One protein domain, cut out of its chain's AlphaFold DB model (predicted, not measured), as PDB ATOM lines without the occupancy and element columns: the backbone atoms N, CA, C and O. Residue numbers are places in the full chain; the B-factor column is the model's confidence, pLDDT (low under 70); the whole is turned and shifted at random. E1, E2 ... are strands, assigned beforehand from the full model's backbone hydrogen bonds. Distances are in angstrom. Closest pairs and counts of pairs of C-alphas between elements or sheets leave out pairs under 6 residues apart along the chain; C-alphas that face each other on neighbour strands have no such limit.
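AT A GLANCE: This is residues 212 to 218 and 229 to 386 of the 386 residues of the protein "SlpA domain-containing protein" of Bombilactobacillus bombi (UniProt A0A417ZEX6). Two strongly twisted sheets sit one after the other along the longest axis and are partly face to face as a sandwich, with the strands of one crossing those of the other: E1 and E9 to E15 make one sheet, E2 to E8 the other. The second is curled and folded back on itself, E4, E3, E7 and E6 facing E2 and E8 with E5 as the hinge, and residues 300 to 311 cross from this sheet to the first. The printed part has 165 residues, with 15 named strands, E1 to E15 in order along the chain, and no named helix; the class is all strand. The first sheet is branched and mixed; the second runs E4 E3 E7 E6 E5 E2 E8, all antiparallel. The whole is compact, with a radius of gyration of the C-alphas of 15.4 A, and spans 50 by 33 by 28 A.

IN THESE COORDINATES: Begin at C-alpha 312 at (127.992, 192.283, 124.445), where E9, residues 312 to 325, sets out; it is 25.7 A long and bends by 107 degrees at residue 320. After it come E10, residues 329 to 334; E11, residues 340 to 349, 20.7 A; E12, residues 354 to 363, 22.7 A; E13, residues 366 to 372; E14, residues 375 to 378; and E15, residues 382 to 385, which ends at C-alpha 385 at (142.965, 182.823, 143.811). E1, residues 212 to 215, begins at C-alpha 212 at (127.990, 186.128, 121.934). For the other sheet look at E2, residues 232 to 242, 22.7 A, with a bend of 92 degrees at residue 238; E3, residues 246 to 250; E4, residues 256 to 263; E5, residues 267 to 276, 22.3 A; E6, residues 279 to 285; E7, residues 288 to 291; and E8, residues 295 to 299.

HOW THE PARTS SIT: Start at E9, which has three neighbours in staggered pairing. E1, parallel to it, with N 215 and O 315 at 2.8 A, and E15, antiparallel, with N 385 and O 322 at 2.8 A, lie on one side of it. E12 lies on the other side, antiparallel, with N 318 and O 358 at 2.8 A. From there E12, E13 and E14 form a meander, each strand the antiparallel neighbour of the one before; look for N 368 and O 361 at 2.7 A, and N 369 and O 377 at 2.8 A. Beyond E14 comes E10, with N 332 and O 376 at 2.8 A, and then its hairpin partner E11, with N 333 and O 342 at 2.8 A. Now cross to the other sheet, whose facing part is 10.7 A from that of the first, with strands at 87 degrees. The closest C-alphas of E2 and E13, Met 236 and Thr 367, are 6.0 A apart; those of E6 and E15, Val 280 and Leu 384, 6.6 A. E2 has E8 beside it, with N 241 and O 296 at 2.8 A, and E5, with N 236 and O 271 at 2.8 A. E5, E6 and E7 are a second meander, with N 276 and O 279 at 2.8 A and N 282 and O 290 at 2.8 A. E3 follows E7 across the sheet, with N 289 and O 250 at 2.7 A, and E3 and E4 are a hairpin, with N 247 and O 262 at 2.8 A. E4 and E10, for instance, are apart.

THE WHOLE: The C-alphas farthest apart, those of Asp 259 and Pro 336, are 50.1 A apart. Residues 219 to 228 are not printed, and C-alphas 218 and 229 are 16.5 A apart across the cut. Of the links printed whole, E8 to E9 is long and the others are tight. The mean pLDDT of the printed part is 79.2; 29 residues are under 70, among them 212 to 218, 229 to 233 and 301 to 306.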
ATOM      1  N   ILE A 212     127.554 187.146 120.976       56.00
ATOM      2  CA  ILE A 212     127.990 186.128 121.934       56.00
ATOM      3  C   ILE A 212     129.352 185.623 121.476       56.00
ATOM      4  O   ILE A 212     129.453 184.980 120.432       56.00
ATOM      5  N   ILE A 213     130.383 185.880 122.273       60.72
ATOM      6  CA  ILE A 213     131.751 185.432 122.010       60.72
ATOM      7  C   ILE A 213     132.144 184.453 123.114       60.72
ATOM      8  O   ILE A 213     132.079 184.770 124.302       60.72
ATOM      9  N   HIS A 214     132.541 183.249 122.716       53.91
ATOM     10  CA  HIS A 214     133.155 182.279 123.616       53.91
ATOM     11  C   HIS A 214     134.667 182.368 123.426       53.91
ATOM     12  O   HIS A 214     135.170 181.994 122.367       53.91
ATOM     13  N   ASN A 215     135.389 182.841 124.439       49.44
ATOM     14  CA  ASN A 215     136.840 182.726 124.471       49.44
ATOM     15  C   ASN A 215     137.173 181.331 124.994       49.44
ATOM     16  O   ASN A 215     137.459 181.121 126.175       49.44
ATOM     17  N   ASP A 216     137.088 180.352 124.099       38.94
ATOM     18  CA  ASP A 216     137.652 179.036 124.356       38.94
ATOM     19  C   ASP A 216     139.139 179.076 123.998       38.94
ATOM     20  O   ASP A 216     139.581 178.503 123.003       38.94
ATOM     21  N   GLU A 217     139.939 179.776 124.812       38.44
ATOM     22  CA  GLU A 217     141.339 179.380 124.908       38.44
ATOM     23  C   GLU A 217     141.352 178.015 125.592       38.44
ATOM     24  O   GLU A 217     141.439 177.875 126.816       38.44
ATOM     25  N   THR A 218     141.228 176.980 124.764       29.73
ATOM     26  CA  THR A 218     141.688 175.643 125.102       29.73
ATOM     27  C   THR A 218     143.072 175.823 125.701       29.73
ATOM     28  O   THR A 218     143.979 176.332 125.046       29.73
ATOM     29  N   ILE A 229     155.555 182.313 131.716       37.72
ATOM     30  CA  ILE A 229     154.487 182.861 132.549       37.72
ATOM     31  C   ILE A 229     153.198 182.878 131.717       37.72
ATOM     32  O   ILE A 229     153.080 183.668 130.784       37.72
ATOM     33  N   ILE A 230     152.232 182.010 132.023       41.56
ATOM     34  CA  ILE A 230     150.910 182.042 131.378       41.56
ATOM     35  C   ILE A 230     150.094 183.155 132.041       41.56
ATOM     36  O   ILE A 230     149.581 182.967 133.143       41.56
ATOM     37  N   ALA A 231     149.995 184.312 131.384       48.56
ATOM     38  CA  ALA A 231     149.079 185.375 131.781       48.56
ATOM     39  C   ALA A 231     147.714 185.155 131.118       48.56
ATOM     40  O   ALA A 231     147.525 185.483 129.948       48.56
ATOM     41  N   THR A 232     146.754 184.596 131.856       62.47
ATOM     42  CA  THR A 232     145.345 184.573 131.431       62.47
ATOM     43  C   THR A 232     144.720 185.939 131.707       62.47
ATOM     44  O   THR A 232     144.856 186.442 132.827       62.47
ATOM     45  N   HIS A 233     144.041 186.530 130.721       68.38
ATOM     46  CA  HIS A 233     143.420 187.857 130.824       68.38
ATOM     47  C   HIS A 233     141.897 187.726 130.949       68.38
ATOM     48  O   HIS A 233     141.310 186.851 130.323       68.38
ATOM     49  N   GLN A 234     141.262 188.580 131.753       76.94
ATOM     50  CA  GLN A 234     139.805 188.646 131.930       76.94
ATOM     51  C   GLN A 234     139.334 190.093 131.782       76.94
ATOM     52  O   GLN A 234     139.926 190.992 132.385       76.94
ATOM     53  N   VAL A 235     138.262 190.326 131.021       77.81
ATOM     54  CA  VAL A 235     137.658 191.661 130.870       77.81
ATOM     55  C   VAL A 235     136.963 192.042 132.177       77.81
ATOM     56  O   VAL A 235     136.059 191.340 132.623       77.81
ATOM     57  N   MET A 236     137.405 193.131 132.810       76.88
ATOM     58  CA  MET A 236     136.992 193.578 134.151       76.88
ATOM     59  C   MET A 236     136.935 195.118 134.222       76.88
ATOM     60  O   MET A 236     137.790 195.741 134.861       76.88
ATOM     61  N   PRO A 237     135.976 195.768 133.533       74.62
ATOM     62  CA  PRO A 237     135.832 197.214 133.574       74.62
ATOM     63  C   PRO A 237     135.255 197.690 134.906       74.62
ATOM     64  O   PRO A 237     134.179 197.274 135.340       74.62
ATOM     65  N   GLY A 238     135.936 198.645 135.526       72.12
ATOM     66  CA  GLY A 238     135.513 199.209 136.797       72.12
ATOM     67  C   GLY A 238     136.545 200.140 137.406       72.12
ATOM     68  O   GLY A 238     137.353 200.762 136.709       72.12
ATOM     69  N   VAL A 239     136.494 200.231 138.729       75.38
ATOM     70  CA  VAL A 239     137.415 201.021 139.547       75.38
ATOM     71  C   VAL A 239     138.004 200.128 140.628       75.38
ATOM     72  O   VAL A 239     137.272 199.388 141.279       75.38
ATOM     73  N   VAL A 240     139.315 200.203 140.842       77.31
ATOM     74  CA  VAL A 240     139.982 199.606 142.003       77.31
ATOM     75  C   VAL A 240     140.388 200.693 142.987       77.31
ATOM     76  O   VAL A 240     140.976 201.698 142.593       77.31
ATOM     77  N   THR A 241     140.094 200.494 144.268       76.25
ATOM     78  CA  THR A 241     140.496 201.401 145.352       76.25
ATOM     79  C   THR A 241     141.479 200.700 146.273       76.25
ATOM     80  O   THR A 241     141.181 199.635 146.813       76.25
ATOM     81  N   VAL A 242     142.644 201.308 146.484       77.56
ATOM     82  CA  VAL A 242     143.726 200.718 147.283       77.56
ATOM     83  C   VAL A 242     143.322 200.592 148.750       77.56
ATOM     84  O   VAL A 242     142.972 201.584 149.395       77.56
ATOM     85  N   ASN A 243     143.403 199.379 149.303       78.50
ATOM     86  CA  ASN A 243     142.977 199.088 150.676       78.50
ATOM     87  C   ASN A 243     144.149 199.007 151.682       78.50
ATOM     88  O   ASN A 243     143.925 199.097 152.896       78.50
ATOM     89  N   ARG A 244     145.400 198.934 151.200       75.88
ATOM     90  CA  ARG A 244     146.628 198.971 152.021       75.88
ATOM     91  C   ARG A 244     147.232 200.362 152.081       75.88
ATOM     92  O   ARG A 244     147.028 201.162 151.181       75.88
ATOM     93  N   THR A 245     148.021 200.636 153.123       65.44
ATOM     94  CA  THR A 245     148.731 201.917 153.304       65.44
ATOM     95  C   THR A 245     149.507 202.324 152.049       65.44
ATOM     96  O   THR A 245     149.371 203.454 151.586       65.44
ATOM     97  N   ILE A 246     150.275 201.384 151.493       72.00
ATOM     98  CA  ILE A 246     151.020 201.505 150.239       72.00
ATOM     99  C   ILE A 246     150.931 200.146 149.538       72.00
ATOM    100  O   ILE A 246     151.097 199.120 150.200       72.00
ATOM    101  N   SER A 247     150.683 200.145 148.229       77.75
ATOM    102  CA  SER A 247     150.662 198.941 147.389       77.75
ATOM    103  C   SER A 247     151.628 199.095 146.223       77.75
ATOM    104  O   SER A 247     151.659 200.130 145.553       77.75
ATOM    105  N   SER A 248     152.441 198.068 146.001       83.88
ATOM    106  CA  SER A 248     153.415 198.043 144.912       83.88
ATOM    107  C   SER A 248     152.744 197.779 143.569       83.88
ATOM    108  O   SER A 248     151.725 197.092 143.497       83.88
ATOM    109  N   LEU A 249     153.364 198.281 142.502       81.25
ATOM    110  CA  LEU A 249     152.962 197.982 141.134       81.25
ATOM    111  C   LEU A 249     153.860 196.910 140.525       81.25
ATOM    112  O   LEU A 249     155.028 196.766 140.886       81.25
ATOM    113  N   TYR A 250     153.299 196.162 139.589       85.56
ATOM    114  CA  TYR A 250     153.961 195.085 138.868       85.56
ATOM    115  C   TYR A 250     153.713 195.265 137.377       85.56
ATOM    116  O   TYR A 250     152.688 195.813 136.988       85.56
ATOM    117  N   ASN A 251     154.635 194.828 136.534       80.44
ATOM    118  CA  ASN A 251     154.393 194.788 135.097       80.44
ATOM    119  C   ASN A 251     153.615 193.518 134.699       80.44
ATOM    120  O   ASN A 251     153.314 192.674 135.547       80.44
ATOM    121  N   ARG A 252     153.300 193.359 133.409       79.56
ATOM    122  CA  ARG A 252     152.558 192.191 132.901       79.56
ATOM    123  C   ARG A 252     153.263 190.849 133.133       79.56
ATOM    124  O   ARG A 252     152.600 189.819 133.165       79.56
ATOM    125  N   GLU A 253     154.585 190.846 133.309       79.75
ATOM    126  CA  GLU A 253     155.368 189.655 133.666       79.75
ATOM    127  C   GLU A 253     155.408 189.399 135.187       79.75
ATOM    128  O   GLU A 253     156.086 188.484 135.649       79.75
ATOM    129  N   GLY A 254     154.714 190.206 135.997       78.50
ATOM    130  CA  GLY A 254     154.720 190.106 137.459       78.50
ATOM    131  C   GLY A 254     156.001 190.630 138.114       78.50
ATOM    132  O   GLY A 254     156.241 190.374 139.297       78.50
ATOM    133  N   LYS A 255     156.839 191.368 137.379       80.56
ATOM    134  CA  LYS A 255     158.047 192.005 137.913       80.56
ATOM    135  C   LYS A 255     157.689 193.308 138.622       80.56
ATOM    136  O   LYS A 255     156.938 194.122 138.096       80.56
ATOM    137  N   LEU A 256     158.278 193.518 139.798       77.38
ATOM    138  CA  LEU A 256     158.090 194.718 140.611       77.38
ATOM    139  C   LEU A 256     158.527 195.995 139.869       77.38
ATOM    140  O   LEU A 256     159.649 196.077 139.360       77.38
ATOM    141  N   VAL A 257     157.661 197.005 139.887       74.44
ATOM    142  CA  VAL A 257     157.959 198.392 139.518       74.44
ATOM    143  C   VAL A 257     158.444 199.112 140.779       74.44
ATOM    144  O   VAL A 257     157.729 199.179 141.775       74.44
ATOM    145  N   VAL A 258     159.689 199.591 140.772       71.88
ATOM    146  CA  VAL A 258     160.399 200.031 141.995       71.88
ATOM    147  C   VAL A 258     160.368 201.539 142.242       71.88
ATOM    148  O   VAL A 258     160.689 201.984 143.339       71.88
ATOM    149  N   ASP A 259     160.012 202.336 141.239       60.59
ATOM    150  CA  ASP A 259     160.094 203.801 141.274       60.59
ATOM    151  C   ASP A 259     158.781 204.479 141.700       60.59
ATOM    152  O   ASP A 259     158.724 205.705 141.789       60.59
ATOM    153  N   ARG A 260     157.719 203.705 141.957       69.25
ATOM    154  CA  ARG A 260     156.399 204.222 142.347       69.25
ATOM    155  C   ARG A 260     155.547 203.174 143.061       69.25
ATOM    156  O   ARG A 260     155.770 201.972 142.939       69.25
ATOM    157  N   ALA A 261     154.542 203.654 143.782       72.56
ATOM    158  CA  ALA A 261     153.553 202.842 144.474       72.56
ATOM    159  C   ALA A 261     152.236 203.619 144.597       72.56
ATOM    160  O   ALA A 261     152.218 204.845 144.460       72.56
ATOM    161  N   LEU A 262     151.147 202.909 144.879       73.00
ATOM    162  CA  LEU A 262     149.832 203.510 145.086       73.00
ATOM    163  C   LEU A 262     149.511 203.603 146.577       73.00
ATOM    164  O   LEU A 262     149.781 202.673 147.337       73.00
ATOM    165  N   ILE A 263     148.926 204.721 146.998       60.16
ATOM    166  CA  ILE A 263     148.566 204.961 148.400       60.16
ATOM    167  C   ILE A 263     147.131 204.524 148.695       60.16
ATOM    168  O   ILE A 263     146.274 204.538 147.803       60.16
ATOM    169  N   LYS A 264     146.854 204.188 149.960       74.25
ATOM    170  CA  LYS A 264     145.506 203.844 150.435       74.25
ATOM    171  C   LYS A 264     144.462 204.879 150.016       74.25
ATOM    172  O   LYS A 264     144.694 206.075 150.146       74.25
ATOM    173  N   GLY A 265     143.297 204.413 149.576       61.75
ATOM    174  CA  GLY A 265     142.161 205.257 149.200       61.75
ATOM    175  C   GLY A 265     142.247 205.852 147.793       61.75
ATOM    176  O   GLY A 265     141.217 206.260 147.260       61.75
ATOM    177  N   SER A 266     143.423 205.845 147.151       64.62
ATOM    178  CA  SER A 266     143.517 206.208 145.733       64.62
ATOM    179  C   SER A 266     142.717 205.220 144.878       64.62
ATOM    180  O   SER A 266     142.686 204.018 145.165       64.62
ATOM    181  N   SER A 267     142.035 205.744 143.860       71.56
ATOM    182  CA  SER A 267     141.123 204.981 143.009       71.56
ATOM    183  C   SER A 267     141.551 205.066 141.550       71.56
ATOM    184  O   SER A 267     141.894 206.142 141.067       71.56
ATOM    185  N   TRP A 268     141.530 203.925 140.865       77.31
ATOM    186  CA  TRP A 268     142.113 203.759 139.535       77.31
ATOM    187  C   TRP A 268     141.152 203.012 138.627       77.31
ATOM    188  O   TRP A 268     140.530 202.035 139.045       77.31
ATOM    189  N   SER A 269     141.023 203.468 137.383       69.38
ATOM    190  CA  SER A 269     140.237 202.732 136.399       69.38
ATOM    191  C   SER A 269     140.960 201.442 136.022       69.38
ATOM    192  O   SER A 269     142.172 201.442 135.821       69.38
ATOM    193  N   THR A 270     140.196 200.360 135.923       76.56
ATOM    194  CA  THR A 270     140.647 199.063 135.418       76.56
ATOM    195  C   THR A 270     139.723 198.621 134.293       76.56
ATOM    196  O   THR A 270     138.533 198.943 134.289       76.56
ATOM    197  N   ASN A 271     140.268 197.878 133.344       69.12
ATOM    198  CA  ASN A 271     139.561 197.229 132.237       69.12
ATOM    199  C   ASN A 271     139.842 195.719 132.179       69.12
ATOM    200  O   ASN A 271     139.102 194.997 131.513       69.12
ATOM    201  N   MET A 272     140.885 195.239 132.863       76.00
ATOM    202  CA  MET A 272     141.293 193.845 132.816       76.00
ATOM    203  C   MET A 272     141.935 193.369 134.113       76.00
ATOM    204  O   MET A 272     142.532 194.128 134.880       76.00
ATOM    205  N   GLN A 273     141.843 192.063 134.302       84.31
ATOM    206  CA  GLN A 273     142.523 191.311 135.337       84.31
ATOM    207  C   GLN A 273     143.462 190.306 134.671       84.31
ATOM    208  O   GLN A 273     143.100 189.692 133.666       84.31
ATOM    209  N   ILE A 274     144.646 190.122 135.249       79.94
ATOM    210  CA  ILE A 274     145.611 189.105 134.825       79.94
ATOM    211  C   ILE A 274     145.952 188.176 135.981       79.94
ATOM    212  O   ILE A 274     145.879 188.563 137.149       79.94
ATOM    213  N   MET A 275     146.369 186.956 135.657       83.69
ATOM    214  CA  MET A 275     146.982 186.045 136.617       83.69
ATOM    215  C   MET A 275     148.430 185.778 136.226       83.69
ATOM    216  O   MET A 275     148.694 185.306 135.129       83.69
ATOM    217  N   VAL A 276     149.365 186.030 137.136       83.25
ATOM    218  CA  VAL A 276     150.794 185.770 136.954       83.25
ATOM    219  C   VAL A 276     151.277 184.918 138.120       83.25
ATOM    220  O   VAL A 276     151.163 185.318 139.276       83.25
ATOM    221  N   ASN A 277     151.798 183.720 137.830       83.69
ATOM    222  CA  ASN A 277     152.312 182.778 138.836       83.69
ATOM    223  C   ASN A 277     151.324 182.509 139.994       83.69
ATOM    224  O   ASN A 277     151.706 182.486 141.160       83.69
ATOM    225  N   GLY A 278     150.033 182.361 139.675       83.19
ATOM    226  CA  GLY A 278     148.967 182.130 140.662       83.19
ATOM    227  C   GLY A 278     148.547 183.364 141.465       83.19
ATOM    228  O   GLY A 278     147.605 183.286 142.246       83.19
ATOM    229  N   THR A 279     149.198 184.509 141.255       88.50
ATOM    230  CA  THR A 279     148.790 185.790 141.839       88.50
ATOM    231  C   THR A 279     147.946 186.558 140.839       88.50
ATOM    232  O   THR A 279     148.252 186.599 139.649       88.50
ATOM    233  N   VAL A 280     146.877 187.171 141.323       91.06
ATOM    234  CA  VAL A 280     145.936 187.921 140.498       91.06
ATOM    235  C   VAL A 280     146.179 189.414 140.631       91.06
ATOM    236  O   VAL A 280     146.424 189.914 141.729       91.06
ATOM    237  N   TYR A 281     146.069 190.120 139.511       87.56
ATOM    238  CA  TYR A 281     146.294 191.552 139.429       87.56
ATOM    239  C   TYR A 281     145.231 192.260 138.588       87.56
ATOM    240  O   TYR A 281     144.687 191.677 137.655       87.56
ATOM    241  N   TYR A 282     144.997 193.536 138.884       84.69
ATOM    242  CA  TYR A 282     144.199 194.467 138.087       84.69
ATOM    243  C   TYR A 282     145.093 195.445 137.342       84.69
ATOM    244  O   TYR A 282     146.071 195.936 137.911       84.69
ATOM    245  N   GLN A 283     144.746 195.754 136.094       83.44
ATOM    246  CA  GLN A 283     145.442 196.785 135.332       83.44
ATOM    247  C   GLN A 283     145.065 198.175 135.852       83.44
ATOM    248  O   GLN A 283     143.887 198.496 135.982       83.44
ATOM    249  N   VAL A 284     146.072 199.008 136.111       77.12
ATOM    250  CA  VAL A 284     145.892 200.429 136.472       77.12
ATOM    251  C   VAL A 284     146.593 201.375 135.490       77.12
ATOM    252  O   VAL A 284     146.370 202.582 135.524       77.12
ATOM    253  N   SER A 285     147.430 200.828 134.603       73.25
ATOM    254  CA  SER A 285     148.086 201.517 133.487       73.25
ATOM    255  C   SER A 285     148.506 200.502 132.416       73.25
ATOM    256  O   SER A 285     148.480 199.297 132.662       73.25
ATOM    257  N   THR A 286     148.952 200.960 131.242       73.19
ATOM    258  CA  THR A 286     149.289 200.123 130.069       73.19
ATOM    259  C   THR A 286     150.153 198.901 130.401       73.19
ATOM    260  O   THR A 286     149.920 197.825 129.859       73.19
ATOM    261  N   ASN A 287     151.117 199.034 131.315       72.69
ATOM    262  CA  ASN A 287     151.939 197.919 131.792       72.69
ATOM    263  C   ASN A 287     152.190 198.000 133.307       72.69
ATOM    264  O   ASN A 287     153.284 197.683 133.773       72.69
ATOM    265  N   GLU A 288     151.208 198.481 134.069       76.94
ATOM    266  CA  GLU A 288     151.289 198.523 135.531       76.94
ATOM    267  C   GLU A 288     150.023 197.921 136.135       76.94
ATOM    268  O   GLU A 288     148.894 198.245 135.757       76.94
ATOM    269  N   PHE A 289     150.244 197.031 137.089       86.00
ATOM    270  CA  PHE A 289     149.244 196.163 137.665       86.00
ATOM    271  C   PHE A 289     149.370 196.163 139.185       86.00
ATOM    272  O   PHE A 289     150.475 196.153 139.732       86.00
ATOM    273  N   ILE A 290     148.234 196.145 139.869       88.00
ATOM    274  CA  ILE A 290     148.146 196.052 141.327       88.00
ATOM    275  C   ILE A 290     147.547 194.706 141.715       88.00
ATOM    276  O   ILE A 290     146.646 194.211 141.044       88.00
ATOM    277  N   LYS A 291     148.044 194.098 142.791       94.38
ATOM    278  CA  LYS A 291     147.512 192.824 143.277       94.38
ATOM    279  C   LYS A 291     146.050 192.960 143.703       94.38
ATOM    280  O   LYS A 291     145.667 193.935 144.350       94.38
ATOM    281  N   ALA A 292     145.241 191.963 143.361       92.12
ATOM    282  CA  ALA A 292     143.803 191.984 143.613       92.12
ATOM    283  C   ALA A 292     143.430 191.928 145.101       92.12
ATOM    284  O   ALA A 292     142.401 192.473 145.487       92.12
ATOM    285  N   ASP A 293     144.268 191.331 145.949       92.38
ATOM    286  CA  ASP A 293     144.053 191.275 147.399       92.38
ATOM    287  C   ASP A 293     144.384 192.598 148.121       92.38
ATOM    288  O   ASP A 293     144.046 192.765 149.295       92.38
ATOM    289  N   GLU A 294     144.993 193.564 147.424       90.75
ATOM    290  CA  GLU A 294     145.392 194.879 147.956       90.75
ATOM    291  C   GLU A 294     144.435 196.013 147.553       90.75
ATOM    292  O   GLU A 294     144.671 197.192 147.851       90.75
ATOM    293  N   VAL A 295     143.334 195.666 146.884       83.75
ATOM    294  CA  VAL A 295     142.323 196.611 146.412       83.75
ATOM    295  C   VAL A 295     140.907 196.114 146.680       83.75
ATOM    296  O   VAL A 295     140.650 194.924 146.824       83.75
ATOM    297  N   ASN A 296     139.969 197.053 146.713       79.81
ATOM    298  CA  ASN A 296     138.550 196.772 146.546       79.81
ATOM    299  C   ASN A 296     138.178 197.069 145.091       79.81
ATOM    300  O   ASN A 296     138.531 198.137 144.592       79.81
ATOM    301  N   TYR A 297     137.479 196.156 144.421       83.19
ATOM    302  CA  TYR A 297     137.048 196.325 143.031       83.19
ATOM    303  C   TYR A 297     135.561 196.689 142.948       83.19
ATOM    304  O   TYR A 297     134.714 196.049 143.565       83.19
ATOM    305  N   TYR A 298     135.245 197.701 142.147       74.81
ATOM    306  CA  TYR A 298     133.899 198.205 141.910       74.81
ATOM    307  C   TYR A 298     133.557 198.053 140.420       74.81
ATOM    308  O   TYR A 298     134.068 198.821 139.598       74.81
ATOM    309  N   PRO A 299     132.720 197.068 140.044       72.00
ATOM    310  CA  PRO A 299     132.406 196.786 138.650       72.00
ATOM    311  C   PRO A 299     131.550 197.897 138.045       72.00
ATOM    312  O   PRO A 299     130.620 198.415 138.673       72.00
ATOM    313  N   LYS A 300     131.832 198.242 136.789       70.44
ATOM    314  CA  LYS A 300     131.030 199.208 136.038       70.44
ATOM    315  C   LYS A 300     129.677 198.589 135.670       70.44
ATOM    316  O   LYS A 300     129.619 197.497 135.131       70.44
ATOM    317  N   GLY A 301     128.576 199.301 135.907       68.62
ATOM    318  CA  GLY A 301     127.246 198.870 135.445       68.62
ATOM    319  C   GLY A 301     126.502 197.891 136.361       68.62
ATOM    320  O   GLY A 301     125.398 197.478 136.019       68.62
ATOM    321  N   LEU A 302     127.044 197.559 137.536       68.06
ATOM    322  CA  LEU A 302     126.328 196.746 138.518       68.06
ATOM    323  C   LEU A 302     125.176 197.539 139.155       68.06
ATOM    324  O   LEU A 302     125.392 198.555 139.817       68.06
ATOM    325  N   ASN A 303     123.950 197.041 138.997       67.69
ATOM    326  CA  ASN A 303     122.737 197.563 139.619       67.69
ATOM    327  C   ASN A 303     122.089 196.481 140.509       67.69
ATOM    328  O   ASN A 303     121.506 195.515 140.037       67.69
ATOM    329  N   ASN A 304     122.128 196.654 141.833       61.25
ATOM    330  CA  ASN A 304     121.713 195.620 142.805       61.25
ATOM    331  C   ASN A 304     120.203 195.276 142.827       61.25
ATOM    332  O   ASN A 304     119.763 194.502 143.676       61.25
ATOM    333  N   TYR A 305     119.406 195.867 141.935       55.47
ATOM    334  CA  TYR A 305     117.941 195.808 141.954       55.47
ATOM    335  C   TYR A 305     117.312 195.569 140.580       55.47
ATOM    336  O   TYR A 305     116.088 195.592 140.465       55.47
ATOM    337  N   ALA A 306     118.110 195.376 139.530       63.75
ATOM    338  CA  ALA A 306     117.589 195.295 138.175       63.75
ATOM    339  C   ALA A 306     118.300 194.225 137.350       63.75
ATOM    340  O   ALA A 306     119.439 193.850 137.610       63.75
ATOM    341  N   ARG A 307     117.583 193.732 136.340       74.88
ATOM    342  CA  ARG A 307     118.127 192.853 135.309       74.88
ATOM    343  C   ARG A 307     119.264 193.572 134.585       74.88
ATOM    344  O   ARG A 307     119.108 194.725 134.183       74.88
ATOM    345  N   ILE A 308     120.376 192.874 134.387       76.69
ATOM    346  CA  ILE A 308     121.500 193.359 133.581       76.69
ATOM    347  C   ILE A 308     121.361 192.721 132.209       76.69
ATOM    348  O   ILE A 308     121.436 191.501 132.097       76.69
ATOM    349  N   SER A 309     121.116 193.524 131.177       76.25
ATOM    350  CA  SER A 309     121.008 193.052 129.797       76.25
ATOM    351  C   SER A 309     122.271 193.360 129.000       76.25
ATOM    352  O   SER A 309     122.959 194.363 129.214       76.25
ATOM    353  N   ALA A 310     122.595 192.463 128.075       68.56
ATOM    354  CA  ALA A 310     123.784 192.575 127.257       68.56
ATOM    355  C   ALA A 310     123.637 193.588 126.115       68.56
ATOM    356  O   ALA A 310     122.668 193.561 125.359       68.56
ATOM    357  N   LYS A 311     124.692 194.383 125.904       64.88
ATOM    358  CA  LYS A 311     125.090 194.830 124.557       64.88
ATOM    359  C   LYS A 311     126.134 193.883 123.937       64.88
ATOM    360  O   LYS A 311     126.208 193.767 122.723       64.88
ATOM    361  N   GLN A 312     126.914 193.210 124.783       61.47
ATOM    362  CA  GLN A 312     127.992 192.283 124.445       61.47
ATOM    363  C   GLN A 312     128.042 191.176 125.503       61.47
ATOM    364  O   GLN A 312     127.753 191.457 126.674       61.47
ATOM    365  N   ILE A 313     128.396 189.957 125.086       77.56
ATOM    366  CA  ILE A 313     128.537 188.783 125.953       77.56
ATOM    367  C   ILE A 313     129.885 188.128 125.673       77.56
ATOM    368  O   ILE A 313     130.132 187.709 124.543       77.56
ATOM    369  N   LEU A 314     130.737 188.030 126.694       79.38
ATOM    370  CA  LEU A 314     131.988 187.268 126.625       79.38
ATOM    371  C   LEU A 314     131.944 186.151 127.662       79.38
ATOM    372  O   LEU A 314     131.597 186.407 128.816       79.38
ATOM    373  N   ILE A 315     132.277 184.932 127.258       82.94
ATOM    374  CA  ILE A 315     132.356 183.769 128.146       82.94
ATOM    375  C   ILE A 315     133.781 183.242 128.104       82.94
ATOM    376  O   ILE A 315     134.231 182.823 127.037       82.94
ATOM    377  N   ASP A 316     134.440 183.186 129.261       81.56
ATOM    378  CA  ASP A 316     135.789 182.632 129.372       81.56
ATOM    379  C   ASP A 316     135.764 181.362 130.232       81.56
ATOM    380  O   ASP A 316     135.147 181.316 131.304       81.56
ATOM    381  N   ASN A 317     136.463 180.320 129.780       85.25
ATOM    382  CA  ASN A 317     136.710 179.129 130.589       85.25
ATOM    383  C   ASN A 317     137.902 179.398 131.524       85.25
ATOM    384  O   ASN A 317     139.027 179.609 131.078       85.25
ATOM    385  N   ILE A 318     137.663 179.356 132.834       85.62
ATOM    386  CA  ILE A 318     138.665 179.608 133.881       85.62
ATOM    387  C   ILE A 318     138.742 178.424 134.859       85.62
ATOM    388  O   ILE A 318     138.516 178.594 136.058       85.62
ATOM    389  N   PRO A 319     139.053 177.201 134.391       83.81
ATOM    390  CA  PRO A 319     139.028 176.012 135.237       83.81
ATOM    391  C   PRO A 319     140.024 176.106 136.400       83.81
ATOM    392  O   PRO A 319     141.082 176.727 136.290       83.81
ATOM    393  N   ASN A 320     139.712 175.409 137.496       83.88
ATOM    394  CA  ASN A 320     140.562 175.296 138.690       83.88
ATOM    395  C   ASN A 320     140.848 176.631 139.402       83.88
ATOM    396  O   ASN A 320     141.900 176.776 140.023       83.88
ATOM    397  N   ASN A 321     139.940 177.604 139.311       89.62
ATOM    398  CA  ASN A 321     140.032 178.837 140.085       89.62
ATOM    399  C   ASN A 321     139.122 178.771 141.314       89.62
ATOM    400  O   ASN A 321     138.077 178.114 141.314       89.62
ATOM    401  N   VAL A 322     139.509 179.491 142.362       91.81
ATOM    402  CA  VAL A 322     138.673 179.745 143.534       91.81
ATOM    403  C   VAL A 322     138.362 181.233 143.576       91.81
ATOM    404  O   VAL A 322     139.265 182.059 143.506       91.81
ATOM    405  N   VAL A 323     137.090 181.594 143.706       93.56
ATOM    406  CA  VAL A 323     136.699 182.966 144.032       93.56
ATOM    407  C   VAL A 323     136.560 183.114 145.544       93.56
ATOM    408  O   VAL A 323     135.805 182.380 146.188       93.56
ATOM    409  N   LYS A 324     137.292 184.076 146.111       91.25
ATOM    410  CA  LYS A 324     137.231 184.444 147.527       91.25
ATOM    411  C   LYS A 324     136.439 185.714 147.717       91.25
ATOM    412  O   LYS A 324     136.817 186.763 147.194       91.25
ATOM    413  N   LEU A 325     135.379 185.639 148.509       84.06
ATOM    414  CA  LEU A 325     134.509 186.783 148.732       84.06
ATOM    415  C   LEU A 325     135.115 187.744 149.762       84.06
ATOM    416  O   LEU A 325     135.428 187.351 150.885       84.06
ATOM    417  N   THR A 326     135.220 189.019 149.395       80.50
ATOM    418  CA  THR A 326     135.635 190.139 150.263       80.50
ATOM    419  C   THR A 326     134.448 190.944 150.786       80.50
ATOM    420  O   THR A 326     134.609 191.797 151.660       80.50
ATOM    421  N   ALA A 327     133.248 190.639 150.295       76.31
ATOM    422  CA  ALA A 327     131.958 191.061 150.814       76.31
ATOM    423  C   ALA A 327     130.937 189.962 150.503       76.31
ATOM    424  O   ALA A 327     131.081 189.236 149.521       76.31
ATOM    425  N   GLY A 328     129.910 189.810 151.336       79.25
ATOM    426  CA  GLY A 328     128.846 188.873 150.998       79.25
ATOM    427  C   GLY A 328     127.958 189.435 149.883       79.25
ATOM    428  O   GLY A 328     127.772 190.651 149.776       79.25
ATOM    429  N   THR A 329     127.422 188.555 149.045       86.75
ATOM    430  CA  THR A 329     126.737 188.945 147.807       86.75
ATOM    431  C   THR A 329     125.559 188.048 147.476       86.75
ATOM    432  O   THR A 329     125.513 186.882 147.871       86.75
ATOM    433  N   LYS A 330     124.601 188.608 146.735       87.81
ATOM    434  CA  LYS A 330     123.481 187.850 146.180       87.81
ATOM    435  C   LYS A 330     123.942 187.032 144.981       87.81
ATOM    436  O   LYS A 330     124.843 187.447 144.250       87.81
ATOM    437  N   LEU A 331     123.292 185.893 144.784       90.81
ATOM    438  CA  LEU A 331     123.483 185.101 143.576       90.81
ATOM    439  C   LEU A 331     122.724 185.720 142.403       90.81
ATOM    440  O   LEU A 331     121.764 186.473 142.573       90.81
ATOM    441  N   TRP A 332     123.190 185.399 141.208       92.94
ATOM    442  CA  TRP A 332     122.582 185.781 139.947       92.94
ATOM    443  C   TRP A 332     122.476 184.563 139.045       92.94
ATOM    444  O   TRP A 332     123.357 183.707 139.058       92.94
ATOM    445  N   ASN A 333     121.444 184.531 138.216       94.12
ATOM    446  CA  ASN A 333     121.209 183.475 137.248       94.12
ATOM    447  C   ASN A 333     121.245 184.042 135.830       94.12
ATOM    448  O   ASN A 333     120.703 185.122 135.572       94.12
ATOM    449  N   LEU A 334     121.848 183.294 134.902       92.56
ATOM    450  CA  LEU A 334     121.722 183.597 133.481       92.56
ATOM    451  C   LEU A 334     120.279 183.299 133.067       92.56
ATOM    452  O   LEU A 334     119.764 182.199 133.298       92.56
ATOM    453  N   ALA A 335     119.610 184.302 132.509       90.56
ATOM    454  CA  ALA A 335     118.235 184.191 132.064       90.56
ATOM    455  C   ALA A 335     118.126 183.245 130.851       90.56
ATOM    456  O   ALA A 335     119.099 183.068 130.115       90.56
ATOM    457  N   PRO A 336     116.936 182.669 130.584       88.12
ATOM    458  CA  PRO A 336     116.734 181.766 129.446       88.12
ATOM    459  C   PRO A 336     117.030 182.389 128.076       88.12
ATOM    460  O   PRO A 336     117.253 181.670 127.111       88.12
ATOM    461  N   ASP A 337     117.037 183.723 127.986       83.81
ATOM    462  CA  ASP A 337     117.429 184.442 126.771       83.81
ATOM    463  C   ASP A 337     118.931 184.325 126.454       83.81
ATOM    464  O   ASP A 337     119.355 184.747 125.380       83.81
ATOM    465  N   GLY A 338     119.736 183.802 127.390       84.38
ATOM    466  CA  GLY A 338     121.192 183.702 127.303       84.38
ATOM    467  C   GLY A 338     121.911 185.053 127.276       84.38
ATOM    468  O   GLY A 338     123.113 185.094 127.034       84.38
ATOM    469  N   LYS A 339     121.189 186.159 127.483       85.44
ATOM    470  CA  LYS A 339     121.643 187.537 127.227       85.44
ATOM    471  C   LYS A 339     121.358 188.499 128.370       85.44
ATOM    472  O   LYS A 339     121.608 189.700 128.237       85.44
ATOM    473  N   SER A 340     120.836 187.994 129.481       87.06
ATOM    474  CA  SER A 340     120.549 188.790 130.666       87.06
ATOM    475  C   SER A 340     120.885 188.057 131.956       87.06
ATOM    476  O   SER A 340     120.729 186.843 132.039       87.06
ATOM    477  N   MET A 341     121.253 188.808 132.990       90.12
ATOM    478  CA  MET A 341     121.393 188.295 134.353       90.12
ATOM    479  C   MET A 341     120.201 188.723 135.205       90.12
ATOM    480  O   MET A 341     119.849 189.908 135.242       90.12
ATOM    481  N   ASN A 342     119.613 187.762 135.914       89.38
ATOM    482  CA  ASN A 342     118.566 187.979 136.908       89.38
ATOM    483  C   ASN A 342     119.150 187.800 138.308       89.38
ATOM    484  O   ASN A 342     119.932 186.882 138.536       89.38
ATOM    485  N   ILE A 343     118.766 188.662 139.244       85.94
ATOM    486  CA  ILE A 343     119.187 188.541 140.638       85.94
ATOM    487  C   ILE A 343     118.327 187.511 141.378       85.94
ATOM    488  O   ILE A 343     117.101 187.543 141.285       85.94
ATOM    489  N   GLU A 344     118.964 186.651 142.165       82.88
ATOM    490  CA  GLU A 344     118.295 185.735 143.086       82.88
ATOM    491  C   GLU A 344     118.150 186.417 144.445       82.88
ATOM    492  O   GLU A 344     119.100 186.542 145.222       82.88
ATOM    493  N   VAL A 345     116.949 186.926 144.721       79.31
ATOM    494  CA  VAL A 345     116.711 187.799 145.881       79.31
ATOM    495  C   VAL A 345     116.859 187.089 147.226       79.31
ATOM    496  O   VAL A 345     117.263 187.746 148.188       79.31
ATOM    497  N   ASP A 346     116.627 185.775 147.258       82.81
ATOM    498  CA  ASP A 346     116.614 184.947 148.471       82.81
ATOM    499  C   ASP A 346     117.863 184.064 148.621       82.81
ATOM    500  O   ASP A 346     117.946 183.239 149.532       82.81
ATOM    501  N   ARG A 347     118.859 184.222 147.739       83.06
ATOM    502  CA  ARG A 347     120.105 183.448 147.794       83.06
ATOM    503  C   ARG A 347     121.321 184.336 147.960       83.06
ATOM    504  O   ARG A 347     121.476 185.362 147.301       83.06
ATOM    505  N   TYR A 348     122.208 183.909 148.853       89.06
ATOM    506  CA  TYR A 348     123.311 184.730 149.321       89.06
ATOM    507  C   TYR A 348     124.542 183.892 149.648       89.06
ATOM    508  O   TYR A 348     124.428 182.807 150.218       89.06
ATOM    509  N   LEU A 349     125.718 184.431 149.334       88.31
ATOM    510  CA  LEU A 349     127.005 183.902 149.765       88.31
ATOM    511  C   LEU A 349     127.631 184.839 150.791       88.31
ATOM    512  O   LEU A 349     127.683 186.053 150.601       88.31
ATOM    513  N   ALA A 350     128.126 184.263 151.882       82.81
ATOM    514  CA  ALA A 350     128.708 185.026 152.973       82.81
ATOM    515  C   ALA A 350     130.091 185.594 152.618       82.81
ATOM    516  O   ALA A 350     130.868 184.991 151.870       82.81
ATOM    517  N   LEU A 351     130.419 186.732 153.236       86.56
ATOM    518  CA  LEU A 351     131.774 187.276 153.294       86.56
ATOM    519  C   LEU A 351     132.782 186.183 153.699       86.56
ATOM    520  O   LEU A 351     132.489 185.364 154.569       86.56
ATOM    521  N   ASN A 352     133.978 186.205 153.106       81.50
ATOM    522  CA  ASN A 352     135.084 185.268 153.337       81.50
ATOM    523  C   ASN A 352     134.827 183.814 152.911       81.50
ATOM    524  O   ASN A 352     135.698 182.967 153.117       81.50
ATOM    525  N   SER A 353     133.681 183.506 152.298       89.50
ATOM    526  CA  SER A 353     133.476 182.193 151.683       89.50
ATOM    527  C   SER A 353     134.333 182.029 150.418       89.50
ATOM    528  O   SER A 353     134.751 183.009 149.793       89.50
ATOM    529  N   ARG A 354     134.631 180.772 150.072       95.62
ATOM    530  CA  ARG A 354     135.460 180.376 148.926       95.62
ATOM    531  C   ARG A 354     134.667 179.411 148.061       95.62
ATOM    532  O   ARG A 354     134.116 178.448 148.590       95.62
ATOM    533  N   TRP A 355     134.635 179.658 146.758       94.00
ATOM    534  CA  TRP A 355     133.851 178.861 145.816       94.00
ATOM    535  C   TRP A 355     134.691 178.496 144.609       94.00
ATOM    536  O   TRP A 355     135.426 179.332 144.088       94.00
ATOM    537  N   LEU A 356     134.583 177.245 144.172       94.06
ATOM    538  CA  LEU A 356     135.170 176.835 142.905       94.06
ATOM    539  C   LEU A 356     134.460 177.577 141.775       94.06
ATOM    540  O   LEU A 356     133.232 177.664 141.763       94.06
ATOM    541  N   THR A 357     135.248 178.088 140.840       93.75
ATOM    542  CA  THR A 357     134.764 178.685 139.602       93.75
ATOM    543  C   THR A 357     135.523 178.097 138.430       93.75
ATOM    544  O   THR A 357     136.728 177.837 138.491       93.75
ATOM    545  N   ASP A 358     134.781 177.848 137.365       89.50
ATOM    546  CA  ASP A 358     135.288 177.279 136.128       89.50
ATOM    547  C   ASP A 358     134.943 178.129 134.904       89.50
ATOM    548  O   ASP A 358     135.469 177.875 133.820       89.50
ATOM    549  N   LYS A 359     134.093 179.149 135.069       91.12
ATOM    550  CA  LYS A 359     133.690 180.074 134.011       91.12
ATOM    551  C   LYS A 359     133.547 181.493 134.526       91.12
ATOM    552  O   LYS A 359     133.063 181.720 135.641       91.12
ATOM    553  N   SER A 360     133.898 182.441 133.670       90.69
ATOM    554  CA  SER A 360     133.497 183.830 133.807       90.69
ATOM    555  C   SER A 360     132.538 184.220 132.684       90.69
ATOM    556  O   SER A 360     132.503 183.604 131.616       90.69
ATOM    557  N   LEU A 361     131.712 185.222 132.963       90.69
ATOM    558  CA  LEU A 361     130.750 185.781 132.026       90.69
ATOM    559  C   LEU A 361     130.783 187.303 132.139       90.69
ATOM    560  O   LEU A 361     130.477 187.846 133.196       90.69
ATOM    561  N   TYR A 362     131.116 188.000 131.062       85.06
ATOM    562  CA  TYR A 362     130.994 189.450 130.964       85.06
ATOM    563  C   TYR A 362     129.702 189.821 130.242       85.06
ATOM    564  O   TYR A 362     129.500 189.454 129.085       85.06
ATOM    565  N   ILE A 363     128.832 190.560 130.925       84.25
ATOM    566  CA  ILE A 363     127.510 190.935 130.431       84.25
ATOM    567  C   ILE A 363     127.081 192.283 131.010       84.25
ATOM    568  O   ILE A 363     127.158 192.526 132.212       84.25
ATOM    569  N   GLY A 364     126.648 193.193 130.134       73.69
ATOM    570  CA  GLY A 364     126.134 194.509 130.537       73.69
ATOM    571  C   GLY A 364     127.133 195.370 131.325       73.69
ATOM    572  O   GLY A 364     126.723 196.192 132.138       73.69
ATOM    573  N   GLY A 365     128.439 195.188 131.096       75.81
ATOM    574  CA  GLY A 365     129.499 195.904 131.814       75.81
ATOM    575  C   GLY A 365     130.016 195.189 133.061       75.81
ATOM    576  O   GLY A 365     131.036 195.599 133.606       75.81
ATOM    577  N   VAL A 366     129.373 194.101 133.482       82.44
ATOM    578  CA  VAL A 366     129.717 193.390 134.712       82.44
ATOM    579  C   VAL A 366     130.279 192.017 134.382       82.44
ATOM    580  O   VAL A 366     129.704 191.263 133.601       82.44
ATOM    581  N   THR A 367     131.397 191.684 135.017       88.56
ATOM    582  CA  THR A 367     131.978 190.340 134.987       88.56
ATOM    583  C   THR A 367     131.415 189.519 136.136       88.56
ATOM    584  O   THR A 367     131.363 189.986 137.276       88.56
ATOM    585  N   PHE A 368     131.011 188.293 135.841       93.00
ATOM    586  CA  PHE A 368     130.459 187.328 136.773       93.00
ATOM    587  C   PHE A 368     131.331 186.079 136.821       93.00
ATOM    588  O   PHE A 368     131.872 185.668 135.798       93.00
ATOM    589  N   TYR A 369     131.415 185.446 137.986       95.06
ATOM    590  CA  TYR A 369     132.039 184.137 138.161       95.06
ATOM    591  C   TYR A 369     130.986 183.096 138.490       95.06
ATOM    592  O   TYR A 369     130.119 183.337 139.335       95.06
ATOM    593  N   ARG A 370     131.071 181.940 137.835       96.12
ATOM    594  CA  ARG A 370     130.157 180.831 138.085       96.12
ATOM    595  C   ARG A 370     130.517 180.123 139.387       96.12
ATOM    596  O   ARG A 370     131.677 179.814 139.620       96.12
ATOM    597  N   VAL A 371     129.517 179.842 140.214       95.62
ATOM    598  CA  VAL A 371     129.675 179.139 141.503       95.62
ATOM    599  C   VAL A 371     128.821 177.869 141.603       95.62
ATOM    600  O   VAL A 371     128.987 177.083 142.531       95.62
ATOM    601  N   SER A 372     127.903 177.656 140.653       93.62
ATOM    602  CA  SER A 372     127.063 176.458 140.516       93.62
ATOM    603  C   SER A 372     126.526 176.358 139.076       93.62
ATOM    604  O   SER A 372     126.849 177.201 138.241       93.62
ATOM    605  N   SER A 373     125.695 175.357 138.759       91.06
ATOM    606  CA  SER A 373     125.238 175.040 137.392       91.06
ATOM    607  C   SER A 373     124.728 176.248 136.594       91.06
ATOM    608  O   SER A 373     125.098 176.404 135.431       91.06
ATOM    609  N   ASN A 374     123.919 177.112 137.214       93.06
ATOM    610  CA  ASN A 374     123.471 178.379 136.627       93.06
ATOM    611  C   ASN A 374     123.534 179.534 137.634       93.06
ATOM    612  O   ASN A 374     122.752 180.468 137.537       93.06
ATOM    613  N   GLU A 375     124.437 179.465 138.609       94.50
ATOM    614  CA  GLU A 375     124.528 180.500 139.639       94.50
ATOM    615  C   GLU A 375     125.859 181.207 139.559       94.50
ATOM    616  O   GLU A 375     126.914 180.584 139.408       94.50
ATOM    617  N   TRP A 376     125.786 182.517 139.687       95.62
ATOM    618  CA  TRP A 376     126.868 183.423 139.393       95.62
ATOM    619  C   TRP A 376     126.963 184.490 140.473       95.62
ATOM    620  O   TRP A 376     125.961 184.874 141.080       95.62
ATOM    621  N   ILE A 377     128.165 185.011 140.678       94.31
ATOM    622  CA  ILE A 377     128.392 186.188 141.514       94.31
ATOM    623  C   ILE A 377     129.098 187.283 140.726       94.31
ATOM    624  O   ILE A 377     129.949 186.964 139.895       94.31
ATOM    625  N   PRO A 378     128.811 188.569 140.984       91.25
ATOM    626  CA  PRO A 378     129.569 189.645 140.369       91.25
ATOM    627  C   PRO A 378     131.003 189.644 140.908       91.25
ATOM    628  O   PRO A 378     131.224 189.579 142.120       91.25
ATOM    629  N   ALA A 379     131.974 189.807 140.016       88.25
ATOM    630  CA  ALA A 379     133.391 189.850 140.358       88.25
ATOM    631  C   ALA A 379     133.750 191.005 141.315       88.25
ATOM    632  O   ALA A 379     134.781 190.965 141.963       88.25
ATOM    633  N   GLY A 380     132.886 192.016 141.469       82.25
ATOM    634  CA  GLY A 380     133.037 193.084 142.469       82.25
ATOM    635  C   GLY A 380     133.053 192.631 143.931       82.25
ATOM    636  O   GLY A 380     133.495 193.376 144.798       82.25
ATOM    637  N   PHE A 381     132.560 191.429 144.227       83.75
ATOM    638  CA  PHE A 381     132.432 190.936 145.604       83.75
ATOM    639  C   PHE A 381     133.562 189.998 146.028       83.75
ATOM    640  O   PHE A 381     133.525 189.459 147.136       83.75
ATOM    641  N   GLY A 382     134.562 189.787 145.174       83.81
ATOM    642  CA  GLY A 382     135.683 188.909 145.469       83.81
ATOM    643  C   GLY A 382     136.797 188.992 144.438       83.81
ATOM    644  O   GLY A 382     136.725 189.741 143.475       83.81
ATOM    645  N   TYR A 383     137.840 188.198 144.636       85.81
ATOM    646  CA  TYR A 383     138.921 188.042 143.666       85.81
ATOM    647  C   TYR A 383     139.214 186.562 143.442       85.81
ATOM    648  O   TYR A 383     138.871 185.717 144.274       85.81
ATOM    649  N   LEU A 384     139.834 186.252 142.303       89.94
ATOM    650  CA  LEU A 384     140.305 184.900 142.015       89.94
ATOM    651  C   LEU A 384     141.607 184.615 142.772       89.94
ATOM    652  O   LEU A 384     142.491 185.464 142.858       89.94
ATOM    653  N   GLU A 385     141.736 183.400 143.275       85.88
ATOM    654  CA  GLU A 385     142.965 182.823 143.811       85.88
ATOM    655  C   GLU A 385     143.076 181.365 143.337       85.88
ATOM    656  O   GLU A 385     142.079 180.754 142.935       85.88
ATOM    657  N   LYS A 386     144.296 180.820 143.355       76.50
ATOM    658  CA  LYS A 386     144.547 179.398 143.091       76.50
ATOM    659  C   LYS A 386     144.731 178.611 144.378       76.50
ATOM    660  O   LYS A 386     145.298 179.180 145.340       76.50
TER     661      LYS A 386